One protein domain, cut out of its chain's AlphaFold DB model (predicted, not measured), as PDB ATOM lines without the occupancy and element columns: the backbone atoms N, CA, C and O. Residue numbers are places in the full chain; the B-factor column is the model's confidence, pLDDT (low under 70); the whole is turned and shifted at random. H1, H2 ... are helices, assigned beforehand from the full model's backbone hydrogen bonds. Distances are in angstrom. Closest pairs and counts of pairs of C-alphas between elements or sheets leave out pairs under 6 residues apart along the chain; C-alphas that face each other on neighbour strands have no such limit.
ATOM      1  N   LYS A  20     -19.584   7.286  14.979       60.28
ATOM      2  CA  LYS A  20     -19.339   6.404  16.146       60.28
ATOM      3  C   LYS A  20     -17.994   6.670  16.837       60.28
ATOM      4  O   LYS A  20     -17.886   6.582  18.053       60.28
ATOM      5  N   ILE A  21     -16.986   7.063  16.058       62.22
ATOM      6  CA  ILE A  21     -15.646   7.417  16.547       62.22
ATOM      7  C   ILE A  21     -15.667   8.734  17.334       62.22
ATOM      8  O   ILE A  21     -14.993   8.855  18.349       62.22
ATOM      9  N   THR A  22     -16.449   9.717  16.888       65.50
ATOM     10  CA  THR A  22     -16.604  11.005  17.580       65.50
ATOM     11  C   THR A  22     -17.320  10.828  18.916       65.50
ATOM     12  O   THR A  22     -16.986  11.514  19.872       65.50
ATOM     13  N   MET A  23     -18.260   9.884  19.000       66.69
ATOM     14  CA  MET A  23     -19.004   9.582  20.225       66.69
ATOM     15  C   MET A  23     -18.099   8.986  21.308       66.69
ATOM     16  O   MET A  23     -17.999   9.549  22.391       66.69
ATOM     17  N   VAL A  24     -17.368   7.913  20.985       65.94
ATOM     18  CA  VAL A  24     -16.409   7.284  21.916       65.94
ATOM     19  C   VAL A  24     -15.357   8.286  22.371       65.94
ATOM     20  O   VAL A  24     -14.982   8.321  23.538       65.94
ATOM     21  N   ALA A  25     -14.895   9.130  21.457       65.69
ATOM     22  CA  ALA A  25     -13.875  10.100  21.772       65.69
ATOM     23  C   ALA A  25     -14.417  11.254  22.649       65.69
ATOM     24  O   ALA A  25     -13.747  11.661  23.591       65.69
ATOM     25  N   MET A  26     -15.663  11.712  22.451       65.75
ATOM     26  CA  MET A  26     -16.318  12.651  23.379       65.75
ATOM     27  C   MET A  26     -16.443  12.053  24.785       65.75
ATOM     28  O   MET A  26     -16.087  12.717  25.755       65.75
ATOM     29  N   THR A  27     -16.856  10.786  24.904       66.06
ATOM     30  CA  THR A  27     -16.854  10.063  26.188       66.06
ATOM     31  C   THR A  27     -15.453  10.029  26.797       66.06
ATOM     32  O   THR A  27     -15.285  10.286  27.985       66.06
ATOM     33  N   PHE A  28     -14.429   9.800  25.975       64.56
ATOM     34  CA  PHE A  28     -13.035   9.801  26.404       64.56
ATOM     35  C   PHE A  28     -12.576  11.166  26.938       64.56
ATOM     36  O   PHE A  28     -11.949  11.244  27.989       64.56
ATOM     37  N   ALA A  29     -12.902  12.262  26.250       64.44
ATOM     38  CA  ALA A  29     -12.563  13.616  26.688       64.44
ATOM     39  C   ALA A  29     -13.226  13.976  28.034       64.44
ATOM     40  O   ALA A  29     -12.610  14.641  28.875       64.44
ATOM     41  N   ILE A  30     -14.450  13.485  28.262       65.50
ATOM     42  CA  ILE A  30     -15.163  13.618  29.540       65.50
ATOM     43  C   ILE A  30     -14.431  12.828  30.641       65.50
ATOM     44  O   ILE A  30     -14.163  13.383  31.707       65.50
ATOM     45  N   LEU A  31     -14.015  11.586  30.363       64.19
ATOM     46  CA  LEU A  31     -13.241  10.754  31.299       64.19
ATOM     47  C   LEU A  31     -11.831  11.311  31.582       64.19
ATOM     48  O   LEU A  31     -11.320  11.180  32.686       64.19
ATOM     49  N   ASN A  32     -11.194  11.993  30.629       61.72
ATOM     50  CA  ASN A  32      -9.844  12.531  30.836       61.72
ATOM     51  C   ASN A  32      -9.844  13.796  31.717       61.72
ATOM     52  O   ASN A  32      -8.915  14.038  32.485       61.72
ATOM     53  N   THR A  33     -10.914  14.595  31.651       62.22
ATOM     54  CA  THR A  33     -11.112  15.739  32.564       62.22
ATOM     55  C   THR A  33     -11.354  15.259  34.000       62.22
ATOM     56  O   THR A  33     -10.948  15.916  34.961       62.22
ATOM     57  N   GLY A  49     -13.982  20.612  53.311       68.88
ATOM     58  CA  GLY A  49     -15.186  19.950  52.789       68.88
ATOM     59  C   GLY A  49     -15.698  20.523  51.454       68.88
ATOM     60  O   GLY A  49     -14.973  21.148  50.686       68.88
ATOM     61  N   SER A  50     -16.999  20.390  51.178       59.25
ATOM     62  CA  SER A  50     -17.641  20.778  49.900       59.25
ATOM     63  C   SER A  50     -17.327  22.206  49.410       59.25
ATOM     64  O   SER A  50     -17.382  22.501  48.220       59.25
ATOM     65  N   VAL A  51     -16.963  23.097  50.330       63.03
ATOM     66  CA  VAL A  51     -16.571  24.485  50.071       63.03
ATOM     67  C   VAL A  51     -15.236  24.583  49.319       63.03
ATOM     68  O   VAL A  51     -15.118  25.370  48.383       63.03
ATOM     69  N   ALA A  52     -14.247  23.753  49.653       63.78
ATOM     70  CA  ALA A  52     -12.951  23.754  48.977       63.78
ATOM     71  C   ALA A  52     -13.032  23.180  47.554       63.78
ATOM     72  O   ALA A  52     -12.240  23.564  46.700       63.78
ATOM     73  N   PHE A  53     -14.043  22.360  47.258       63.41
ATOM     74  CA  PHE A  53     -14.337  21.941  45.888       63.41
ATOM     75  C   PHE A  53     -14.791  23.122  45.016       63.41
ATOM     76  O   PHE A  53     -14.257  23.334  43.929       63.41
ATOM     77  N   LEU A  54     -15.731  23.936  45.511       68.88
ATOM     78  CA  LEU A  54     -16.238  25.107  44.786       68.88
ATOM     79  C   LEU A  54     -15.165  26.190  44.621       68.88
ATOM     80  O   LEU A  54     -14.948  26.681  43.513       68.88
ATOM     81  N   TYR A  55     -14.455  26.538  45.699       69.94
ATOM     82  CA  TYR A  55     -13.364  27.512  45.620       69.94
ATOM     83  C   TYR A  55     -12.167  26.978  44.830       69.94
ATOM     84  O   TYR A  55     -11.548  27.738  44.092       69.94
ATOM     85  N   GLY A  56     -11.880  25.677  44.919       69.12
ATOM     86  CA  GLY A  56     -10.852  25.007  44.127       69.12
ATOM     87  C   GLY A  56     -11.168  25.028  42.636       69.12
ATOM     88  O   GLY A  56     -10.282  25.314  41.837       69.12
ATOM     89  N   PHE A  57     -12.429  24.832  42.246       68.69
ATOM     90  CA  PHE A  57     -12.849  24.956  40.851       68.69
ATOM     91  C   PHE A  57     -12.667  26.386  40.328       68.69
ATOM     92  O   PHE A  57     -12.062  26.589  39.277       68.69
ATOM     93  N   ILE A  58     -13.116  27.389  41.090       77.19
ATOM     94  CA  ILE A  58     -12.938  28.809  40.741       77.19
ATOM     95  C   ILE A  58     -11.447  29.153  40.619       77.19
ATOM     96  O   ILE A  58     -11.032  29.810  39.663       77.19
ATOM     97  N   PHE A  59     -10.630  28.675  41.559       77.38
ATOM     98  CA  PHE A  59      -9.185  28.868  41.555       77.38
ATOM     99  C   PHE A  59      -8.512  28.169  40.369       77.38
ATOM    100  O   PHE A  59      -7.677  28.771  39.703       77.38
ATOM    101  N   CYS A  60      -8.912  26.942  40.042       72.69
ATOM    102  CA  CYS A  60      -8.373  26.180  38.919       72.69
ATOM    103  C   CYS A  60      -8.705  26.847  37.576       72.69
ATOM    104  O   CYS A  60      -7.831  26.976  36.719       72.69
ATOM    105  N   VAL A  61      -9.927  27.371  37.417       79.81
ATOM    106  CA  VAL A  61     -10.300  28.192  36.254       79.81
ATOM    107  C   VAL A  61      -9.402  29.428  36.168       79.81
ATOM    108  O   VAL A  61      -8.822  29.685  35.116       79.81
ATOM    109  N   LEU A  62      -9.208  30.152  37.272       82.50
ATOM    110  CA  LEU A  62      -8.295  31.301  37.332       82.50
ATOM    111  C   LEU A  62      -6.854  30.932  36.955       82.50
ATOM    112  O   LEU A  62      -6.236  31.624  36.145       82.50
ATOM    113  N   CYS A  63      -6.331  29.824  37.480       79.94
ATOM    114  CA  CYS A  63      -5.010  29.308  37.136       79.94
ATOM    115  C   CYS A  63      -4.909  28.933  35.658       79.94
ATOM    116  O   CYS A  63      -3.912  29.258  35.024       79.94
ATOM    117  N   ASN A  64      -5.938  28.320  35.074       79.00
ATOM    118  CA  ASN A  64      -5.956  27.991  33.651       79.00
ATOM    119  C   ASN A  64      -5.932  29.255  32.773       79.00
ATOM    120  O   ASN A  64      -5.188  29.324  31.793       79.00
ATOM    121  N   PHE A  65      -6.673  30.296  33.162       79.94
ATOM    122  CA  PHE A  65      -6.598  31.610  32.519       79.94
ATOM    123  C   PHE A  65      -5.202  32.239  32.663       79.94
ATOM    124  O   PHE A  65      -4.669  32.776  31.692       79.94
ATOM    125  N   ALA A  66      -4.574  32.131  33.836       82.81
ATOM    126  CA  ALA A  66      -3.223  32.637  34.077       82.81
ATOM    127  C   ALA A  66      -2.147  31.876  33.277       82.81
ATOM    128  O   ALA A  66      -1.227  32.493  32.734       82.81
ATOM    129  N   LEU A  67      -2.275  30.554  33.145       81.50
ATOM    130  CA  LEU A  67      -1.402  29.720  32.315       81.50
ATOM    131  C   LEU A  67      -1.526  30.106  30.841       81.50
ATOM    132  O   LEU A  67      -0.515  30.345  30.182       81.50
ATOM    133  N   ALA A  68      -2.752  30.251  30.335       82.44
ATOM    134  CA  ALA A  68      -2.985  30.702  28.967       82.44
ATOM    135  C   ALA A  68      -2.434  32.119  28.723       82.44
ATOM    136  O   ALA A  68      -1.832  32.374  27.678       82.44
ATOM    137  N   ALA A  69      -2.565  33.032  29.695       81.88
ATOM    138  CA  ALA A  69      -1.976  34.369  29.619       81.88
ATOM    139  C   ALA A  69      -0.440  34.320  29.589       81.88
ATOM    140  O   ALA A  69       0.184  35.031  28.799       81.88
ATOM    141  N   SER A  70       0.166  33.438  30.386       85.00
ATOM    142  CA  SER A  70       1.619  33.231  30.416       85.00
ATOM    143  C   SER A  70       2.129  32.665  29.088       85.00
ATOM    144  O   SER A  70       3.080  33.192  28.514       85.00
ATOM    145  N   LEU A  71       1.455  31.654  28.527       82.31
ATOM    146  CA  LEU A  71       1.777  31.109  27.203       82.31
ATOM    147  C   LEU A  71       1.660  32.170  26.103       82.31
ATOM    148  O   LEU A  71       2.527  32.258  25.236       82.31
ATOM    149  N   ALA A  72       0.626  33.014  26.148       81.69
ATOM    150  CA  ALA A  72       0.455  34.093  25.180       81.69
ATOM    151  C   ALA A  72       1.602  35.119  25.225       81.69
ATOM    152  O   ALA A  72       1.993  35.652  24.185       81.69
ATOM    153  N   GLN A  73       2.171  35.373  26.408       81.19
ATOM    154  CA  GLN A  73       3.351  36.226  26.568       81.19
ATOM    155  C   GLN A  73       4.627  35.567  26.029       81.19
ATOM    156  O   GLN A  73       5.413  36.229  25.356       81.19
ATOM    157  N   PHE A  74       4.817  34.262  26.246       83.06
ATOM    158  CA  PHE A  74       5.938  33.534  25.641       83.06
ATOM    159  C   PHE A  74       5.866  33.536  24.112       83.06
ATOM    160  O   PHE A  74       6.871  33.772  23.442       83.06
ATOM    161  N   ILE A  75       4.674  33.324  23.552       80.19
ATOM    162  CA  ILE A  75       4.462  33.333  22.102       80.19
ATOM    163  C   ILE A  75       4.679  34.738  21.533       80.19
ATOM    164  O   ILE A  75       5.339  34.882  20.506       80.19
ATOM    165  N   SER A  76       4.191  35.789  22.198       77.00
ATOM    166  CA  SER A  76       4.414  37.161  21.731       77.00
ATOM    167  C   SER A  76       5.895  37.553  21.776       77.00
ATOM    168  O   SER A  76       6.381  38.163  20.824       77.00
ATOM    169  N   ALA A  77       6.637  37.126  22.803       76.88
ATOM    170  CA  ALA A  77       8.087  37.292  22.875       76.88
ATOM    171  C   ALA A  77       8.812  36.523  21.752       76.88
ATOM    172  O   ALA A  77       9.699  37.076  21.098       76.88
ATOM    173  N   ALA A  78       8.391  35.290  21.455       77.81
ATOM    174  CA  ALA A  78       8.931  34.511  20.341       77.81
ATOM    175  C   ALA A  78       8.676  35.184  18.977       77.81
ATOM    176  O   ALA A  78       9.566  35.205  18.126       77.81
ATOM    177  N   CYS A  79       7.508  35.804  18.774       71.88
ATOM    178  CA  CYS A  79       7.199  36.558  17.553       71.88
ATOM    179  C   CYS A  79       8.095  37.795  17.363       71.88
ATOM    180  O   CYS A  79       8.436  38.129  16.227       71.88
ATOM    181  N   VAL A  80       8.511  38.464  18.446       75.38
ATOM    182  CA  VAL A  80       9.459  39.595  18.381       75.38
ATOM    183  C   VAL A  80      10.822  39.137  17.874       75.38
ATOM    184  O   VAL A  80      11.396  39.771  16.986       75.38
ATOM    185  N   VAL A  81      11.311  38.015  18.407       74.50
ATOM    186  CA  VAL A  81      12.592  37.420  18.009       74.50
ATOM    187  C   VAL A  81      12.536  36.938  16.555       74.50
ATOM    188  O   VAL A  81      13.431  37.247  15.775       74.50
ATOM    189  N   ALA A  82      11.452  36.265  16.156       72.56
ATOM    190  CA  ALA A  82      11.265  35.775  14.789       72.56
ATOM    191  C   ALA A  82      11.148  36.899  13.741       72.56
ATOM    192  O   ALA A  82      11.487  36.703  12.576       72.56
ATOM    193  N   SER A  83      10.686  38.085  14.145       71.44
ATOM    194  CA  SER A  83      10.526  39.249  13.266       71.44
ATOM    195  C   SER A  83      11.757  40.174  13.234       71.44
ATOM    196  O   SER A  83      11.632  41.314  12.773       71.44
ATOM    197  N   ASN A  84      12.924  39.739  13.737       68.50
ATOM    198  CA  ASN A  84      14.143  40.558  13.855       68.50
ATOM    199  C   ASN A  84      13.901  41.912  14.560       68.50
ATOM    200  O   ASN A  84      14.444  42.940  14.165       68.50
ATOM    201  N   GLY A  85      13.046  41.937  15.591       65.94
ATOM    202  CA  GLY A  85      12.780  43.141  16.391       65.94
ATOM    203  C   GLY A  85      11.811  44.157  15.772       65.94
ATOM    204  O   GLY A  85      11.510  45.161  16.409       65.94
ATOM    205  N   ASN A  86      11.263  43.899  14.580       65.25
ATOM    206  CA  ASN A  86      10.328  44.822  13.917       65.25
ATOM    207  C   ASN A  86       8.866  44.686  14.402       65.25
ATOM    208  O   ASN A  86       7.970  45.405  13.956       65.25
ATOM    209  N   TYR A  87       8.598  43.741  15.309       66.44
ATOM    210  CA  TYR A  87       7.263  43.473  15.835       66.44
ATOM    211  C   TYR A  87       7.029  44.217  17.151       66.44
ATOM    212  O   TYR A  87       7.577  43.867  18.194       66.44
ATOM    213  N   VAL A  88       6.159  45.227  17.116       69.31
ATOM    214  CA  VAL A  88       5.713  45.932  18.324       69.31
ATOM    215  C   VAL A  88       4.619  45.122  19.019       69.31
ATOM    216  O   VAL A  88       3.531  44.917  18.455       69.31
ATOM    217  N   VAL A  89       4.918  44.691  20.248       67.38
ATOM    218  CA  VAL A  89       3.984  44.024  21.164       67.38
ATOM    219  C   VAL A  89       2.975  45.058  21.656       67.38
ATOM    220  O   VAL A  89       3.275  45.897  22.497       67.38
ATOM    221  N   ALA A  90       1.770  45.016  21.098       73.62
ATOM    222  CA  ALA A  90       0.649  45.838  21.536       73.62
ATOM    223  C   ALA A  90      -0.349  44.971  22.316       73.62
ATOM    224  O   ALA A  90      -0.564  43.814  21.956       73.62
ATOM    225  N   ALA A  91      -1.002  45.536  23.337       74.56
ATOM    226  CA  ALA A  91      -1.912  44.803  24.226       74.56
ATOM    227  C   ALA A  91      -3.020  44.039  23.473       74.56
ATOM    228  O   ALA A  91      -3.327  42.897  23.811       74.56
ATOM    229  N   TRP A  92      -3.558  44.620  22.395       75.69
ATOM    230  CA  TRP A  92      -4.575  43.965  21.568       75.69
ATOM    231  C   TRP A  92      -4.039  42.727  20.830       75.69
ATOM    232  O   TRP A  92      -4.758  41.744  20.683       75.69
ATOM    233  N   LYS A  93      -2.762  42.731  20.415       74.38
ATOM    234  CA  LYS A  93      -2.129  41.584  19.746       74.38
ATOM    235  C   LYS A  93      -1.892  40.438  20.728       74.38
ATOM    236  O   LYS A  93      -2.173  39.293  20.395       74.38
ATOM    237  N   THR A  94      -1.449  40.742  21.948       76.19
ATOM    238  CA  THR A  94      -1.291  39.738  23.015       76.19
ATOM    239  C   THR A  94      -2.640  39.136  23.413       76.19
ATOM    240  O   THR A  94      -2.727  37.929  23.616       76.19
ATOM    241  N   TYR A  95      -3.710  39.940  23.443       78.88
ATOM    242  CA  TYR A  95      -5.071  39.445  23.671       78.88
ATOM    243  C   TYR A  95      -5.555  38.503  22.555       78.88
ATOM    244  O   TYR A  95      -6.150  37.467  22.842       78.88
ATOM    245  N   LEU A  96      -5.257  38.801  21.286       80.19
ATOM    246  CA  LEU A  96      -5.587  37.890  20.185       80.19
ATOM    247  C   LEU A  96      -4.808  36.577  20.252       80.19
ATOM    248  O   LEU A  96      -5.391  35.526  20.007       80.19
ATOM    249  N   ILE A  97      -3.524  36.618  20.617       81.25
ATOM    250  CA  ILE A  97      -2.721  35.405  20.833       81.25
ATOM    251  C   ILE A  97      -3.302  34.597  21.999       81.25
ATOM    252  O   ILE A  97      -3.445  33.386  21.886       81.25
ATOM    253  N   PHE A  98      -3.709  35.250  23.087       79.69
ATOM    254  CA  PHE A  98      -4.380  34.605  24.215       79.69
ATOM    255  C   PHE A  98      -5.687  33.906  23.807       79.69
ATOM    256  O   PHE A  98      -5.870  32.720  24.089       79.69
ATOM    257  N   MET A  99      -6.562  34.593  23.068       81.69
ATOM    258  CA  MET A  99      -7.790  34.000  22.526       81.69
ATOM    259  C   MET A  99      -7.490  32.860  21.541       81.69
ATOM    260  O   MET A  99      -8.189  31.846  21.537       81.69
ATOM    261  N   ALA A 100      -6.431  32.983  20.736       82.00
ATOM    262  CA  ALA A 100      -5.979  31.932  19.829       82.00
ATOM    263  C   ALA A 100      -5.461  30.700  20.588       82.00
ATOM    264  O   ALA A 100      -5.782  29.585  20.204       82.00
ATOM    265  N   VAL A 101      -4.726  30.872  21.691       81.88
ATOM    266  CA  VAL A 101      -4.247  29.765  22.537       81.88
ATOM    267  C   VAL A 101      -5.416  29.036  23.201       81.88
ATOM    268  O   VAL A 101      -5.463  27.808  23.167       81.88
ATOM    269  N   LEU A 102      -6.397  29.763  23.747       80.81
ATOM    270  CA  LEU A 102      -7.591  29.162  24.356       80.81
ATOM    271  C   LEU A 102      -8.451  28.398  23.340       80.81
ATOM    272  O   LEU A 102      -8.882  27.269  23.594       80.81
ATOM    273  N   THR A 103      -8.688  29.001  22.174       78.81
ATOM    274  CA  THR A 103      -9.453  28.356  21.097       78.81
ATOM    275  C   THR A 103      -8.684  27.178  20.511       78.81
ATOM    276  O   THR A 103      -9.282  26.129  20.305       78.81
ATOM    277  N   PHE A 104      -7.365  27.282  20.337       79.12
ATOM    278  CA  PHE A 104      -6.517  26.178  19.890       79.12
ATOM    279  C   PHE A 104      -6.485  25.021  20.890       79.12
ATOM    280  O   PHE A 104      -6.577  23.872  20.470       79.12
ATOM    281  N   GLY A 105      -6.411  25.290  22.197       71.44
ATOM    282  CA  GLY A 105      -6.490  24.253  23.230       71.44
ATOM    283  C   GLY A 105      -7.827  23.510  23.193       71.44
ATOM    284  O   GLY A 105      -7.864  22.282  23.139       71.44
ATOM    285  N   THR A 106      -8.932  24.252  23.101       67.69
ATOM    286  CA  THR A 106     -10.288  23.679  23.029       67.69
ATOM    287  C   THR A 106     -10.521  22.905  21.724       67.69
ATOM    288  O   THR A 106     -11.083  21.807  21.720       67.69
ATOM    289  N   LEU A 107     -10.044  23.440  20.598       70.25
ATOM    290  CA  LEU A 107     -10.112  22.787  19.292       70.25
ATOM    291  C   LEU A 107      -9.204  21.562  19.229       70.25
ATOM    292  O   LEU A 107      -9.609  20.565  18.649       70.25
ATOM    293  N   SER A 108      -8.027  21.590  19.850       63.09
ATOM    294  CA  SER A 108      -7.142  20.424  19.940       63.09
ATOM    295  C   SER A 108      -7.789  19.303  20.743       63.09
ATOM    296  O   SER A 108      -7.691  18.149  20.346       63.09
ATOM    297  N   MET A 109      -8.537  19.628  21.800       58.28
ATOM    298  CA  MET A 109      -9.334  18.643  22.537       58.28
ATOM    299  C   MET A 109     -10.478  18.070  21.677       58.28
ATOM    300  O   MET A 109     -10.759  16.878  21.714       58.28
ATOM    301  N   THR A 110     -11.099  18.907  20.838       61.84
ATOM    302  CA  THR A 110     -12.270  18.539  20.019       61.84
ATOM    303  C   THR A 110     -11.898  17.782  18.732       61.84
ATOM    304  O   THR A 110     -12.545  16.802  18.368       61.84
ATOM    305  N   PHE A 111     -10.843  18.204  18.031       60.03
ATOM    306  CA  PHE A 111     -10.340  17.588  16.797       60.03
ATOM    307  C   PHE A 111      -9.309  16.488  17.068       60.03
ATOM    308  O   PHE A 111      -9.228  15.517  16.315       60.03
ATOM    309  N   GLY A 112      -8.572  16.585  18.175       56.81
ATOM    310  CA  GLY A 112      -7.658  15.552  18.658       56.81
ATOM    311  C   GLY A 112      -8.369  14.329  19.228       56.81
ATOM    312  O   GLY A 112      -7.701  13.374  19.591       56.81
ATOM    313  N   ASN A 113      -9.701  14.285  19.243       57.41
ATOM    314  CA  ASN A 113     -10.484  13.168  19.774       57.41
ATOM    315  C   ASN A 113     -10.027  11.784  19.264       57.41
ATOM    316  O   ASN A 113     -10.000  10.805  20.004       57.41
ATOM    317  N   ARG A 114      -9.572  11.699  18.008       53.16
ATOM    318  CA  ARG A 114      -9.008  10.456  17.452       53.16
ATOM    319  C   ARG A 114      -7.603  10.124  17.962       53.16
ATOM    320  O   ARG A 114      -7.268   8.950  18.047       53.16
ATOM    321  N   ILE A 115      -6.792  11.132  18.281       57.41
ATOM    322  CA  ILE A 115      -5.437  10.978  18.827       57.41
ATOM    323  C   ILE A 115      -5.461  10.722  20.340       57.41
ATOM    324  O   ILE A 115      -4.579  10.040  20.847       57.41
TER     325      ILE A 115
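AT A GLANCE: This is residues 20 to 33 and 49 to 115 of the 204 residues of an uncharacterized protein of Fusarium oxysporum (UniProt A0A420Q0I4). What shape does the printed part make? Two long helices, H2 and H3, cross as a lopsided X, and the short helix H1 stands beside the far end of H3, with no contact to H2. The first part of H2, residues 50 to 63, sticks out free as a long arm together with Gly 49, and a short link, residues 83 to 90, joins H2 to H3 on the other side of the crossing. What is it made of, and how large is it? The printed part has 81 residues with three named helices, H1, H2 and H3 in chain order, and no named strand; its class is all helix. It is only just loose, close to extended, with a radius of gyration of the C-alphas of 17.1 A, and its outline is flat, spanning 47 by 39 by 16 A.

HOW THE PARTS SIT: What is near the first helix? H1, residues 20 to 33, touches no helix. It is close to but not clearly touching H3, residues 91 to 111, with 2 pairs of C-alphas within 8 A; the closest C-alphas, those of Ala 29 and Met 109, are 7.3 A apart. The two run opposite ways at a steep tilt of 59 degrees, and H1 is apart from H2, residues 50 to 82. Where do the two longer helices meet? H2 and H3 touch, with 15 pairs of C-alphas within 8 A, and the closest C-alphas are those of Ala 72 and Phe 98, 5.0 A apart. H2 touches H3 with residues 68 to 76 alone, and H3 touches H2 with residues 94 to 102 alone. Their lines stand at a steep tilt of 65 degrees, they run opposite ways, and their centres are 11.7 A apart. What do the backbone N and O atoms show? In H1, H2 and H3 every pair of O of residue i and N of residue i+4 inside the helix is within hydrogen-bond range.

IN THESE COORDINATES: Where does the printed part begin? It begins with H1, from C-alpha 20 at (-19.339, 6.404, 16.146) to Thr 33; its first and last C-alphas are 20.6 A apart. Where does the longest helix run? After Gly 49, H2 goes from C-alpha 50 at (-17.641, 20.778, 49.900) to C-alpha 82 at (11.265, 35.775, 14.789). Its 33 residues measure 47.9 A from first to last C-alpha. Where does the last helix end? H3 measures 29.4 A from C-alpha 91 to C-alpha 111, which is at (-10.340, 17.588, 16.797), and residues 112 to 115 follow it.

THE WHOLE: Where is the printed part cut? Residues 34 to 48 are not printed, and the C-alphas of Thr 33 and Gly 49 are 21.1 A apart across this cut, which lies in the link from H1 to H2. Is any link long? Of the links that are printed whole, there is one, from H2 to H3, and it is short, with 8 residues. How far does the whole reach? The two C-alphas farthest apart are those of Gly 49 and Asn 84, at 52.9 A. Without residues 49 to 63, which stand free, the body of 66 residues spans 48 by 21 by 15 A. Where is the model's confidence low? The mean pLDDT of the printed part is 71.6, and 38 residues are under 70: residues 20 to 33, 49 to 57, 84 to 89, 106, and 108 to 115.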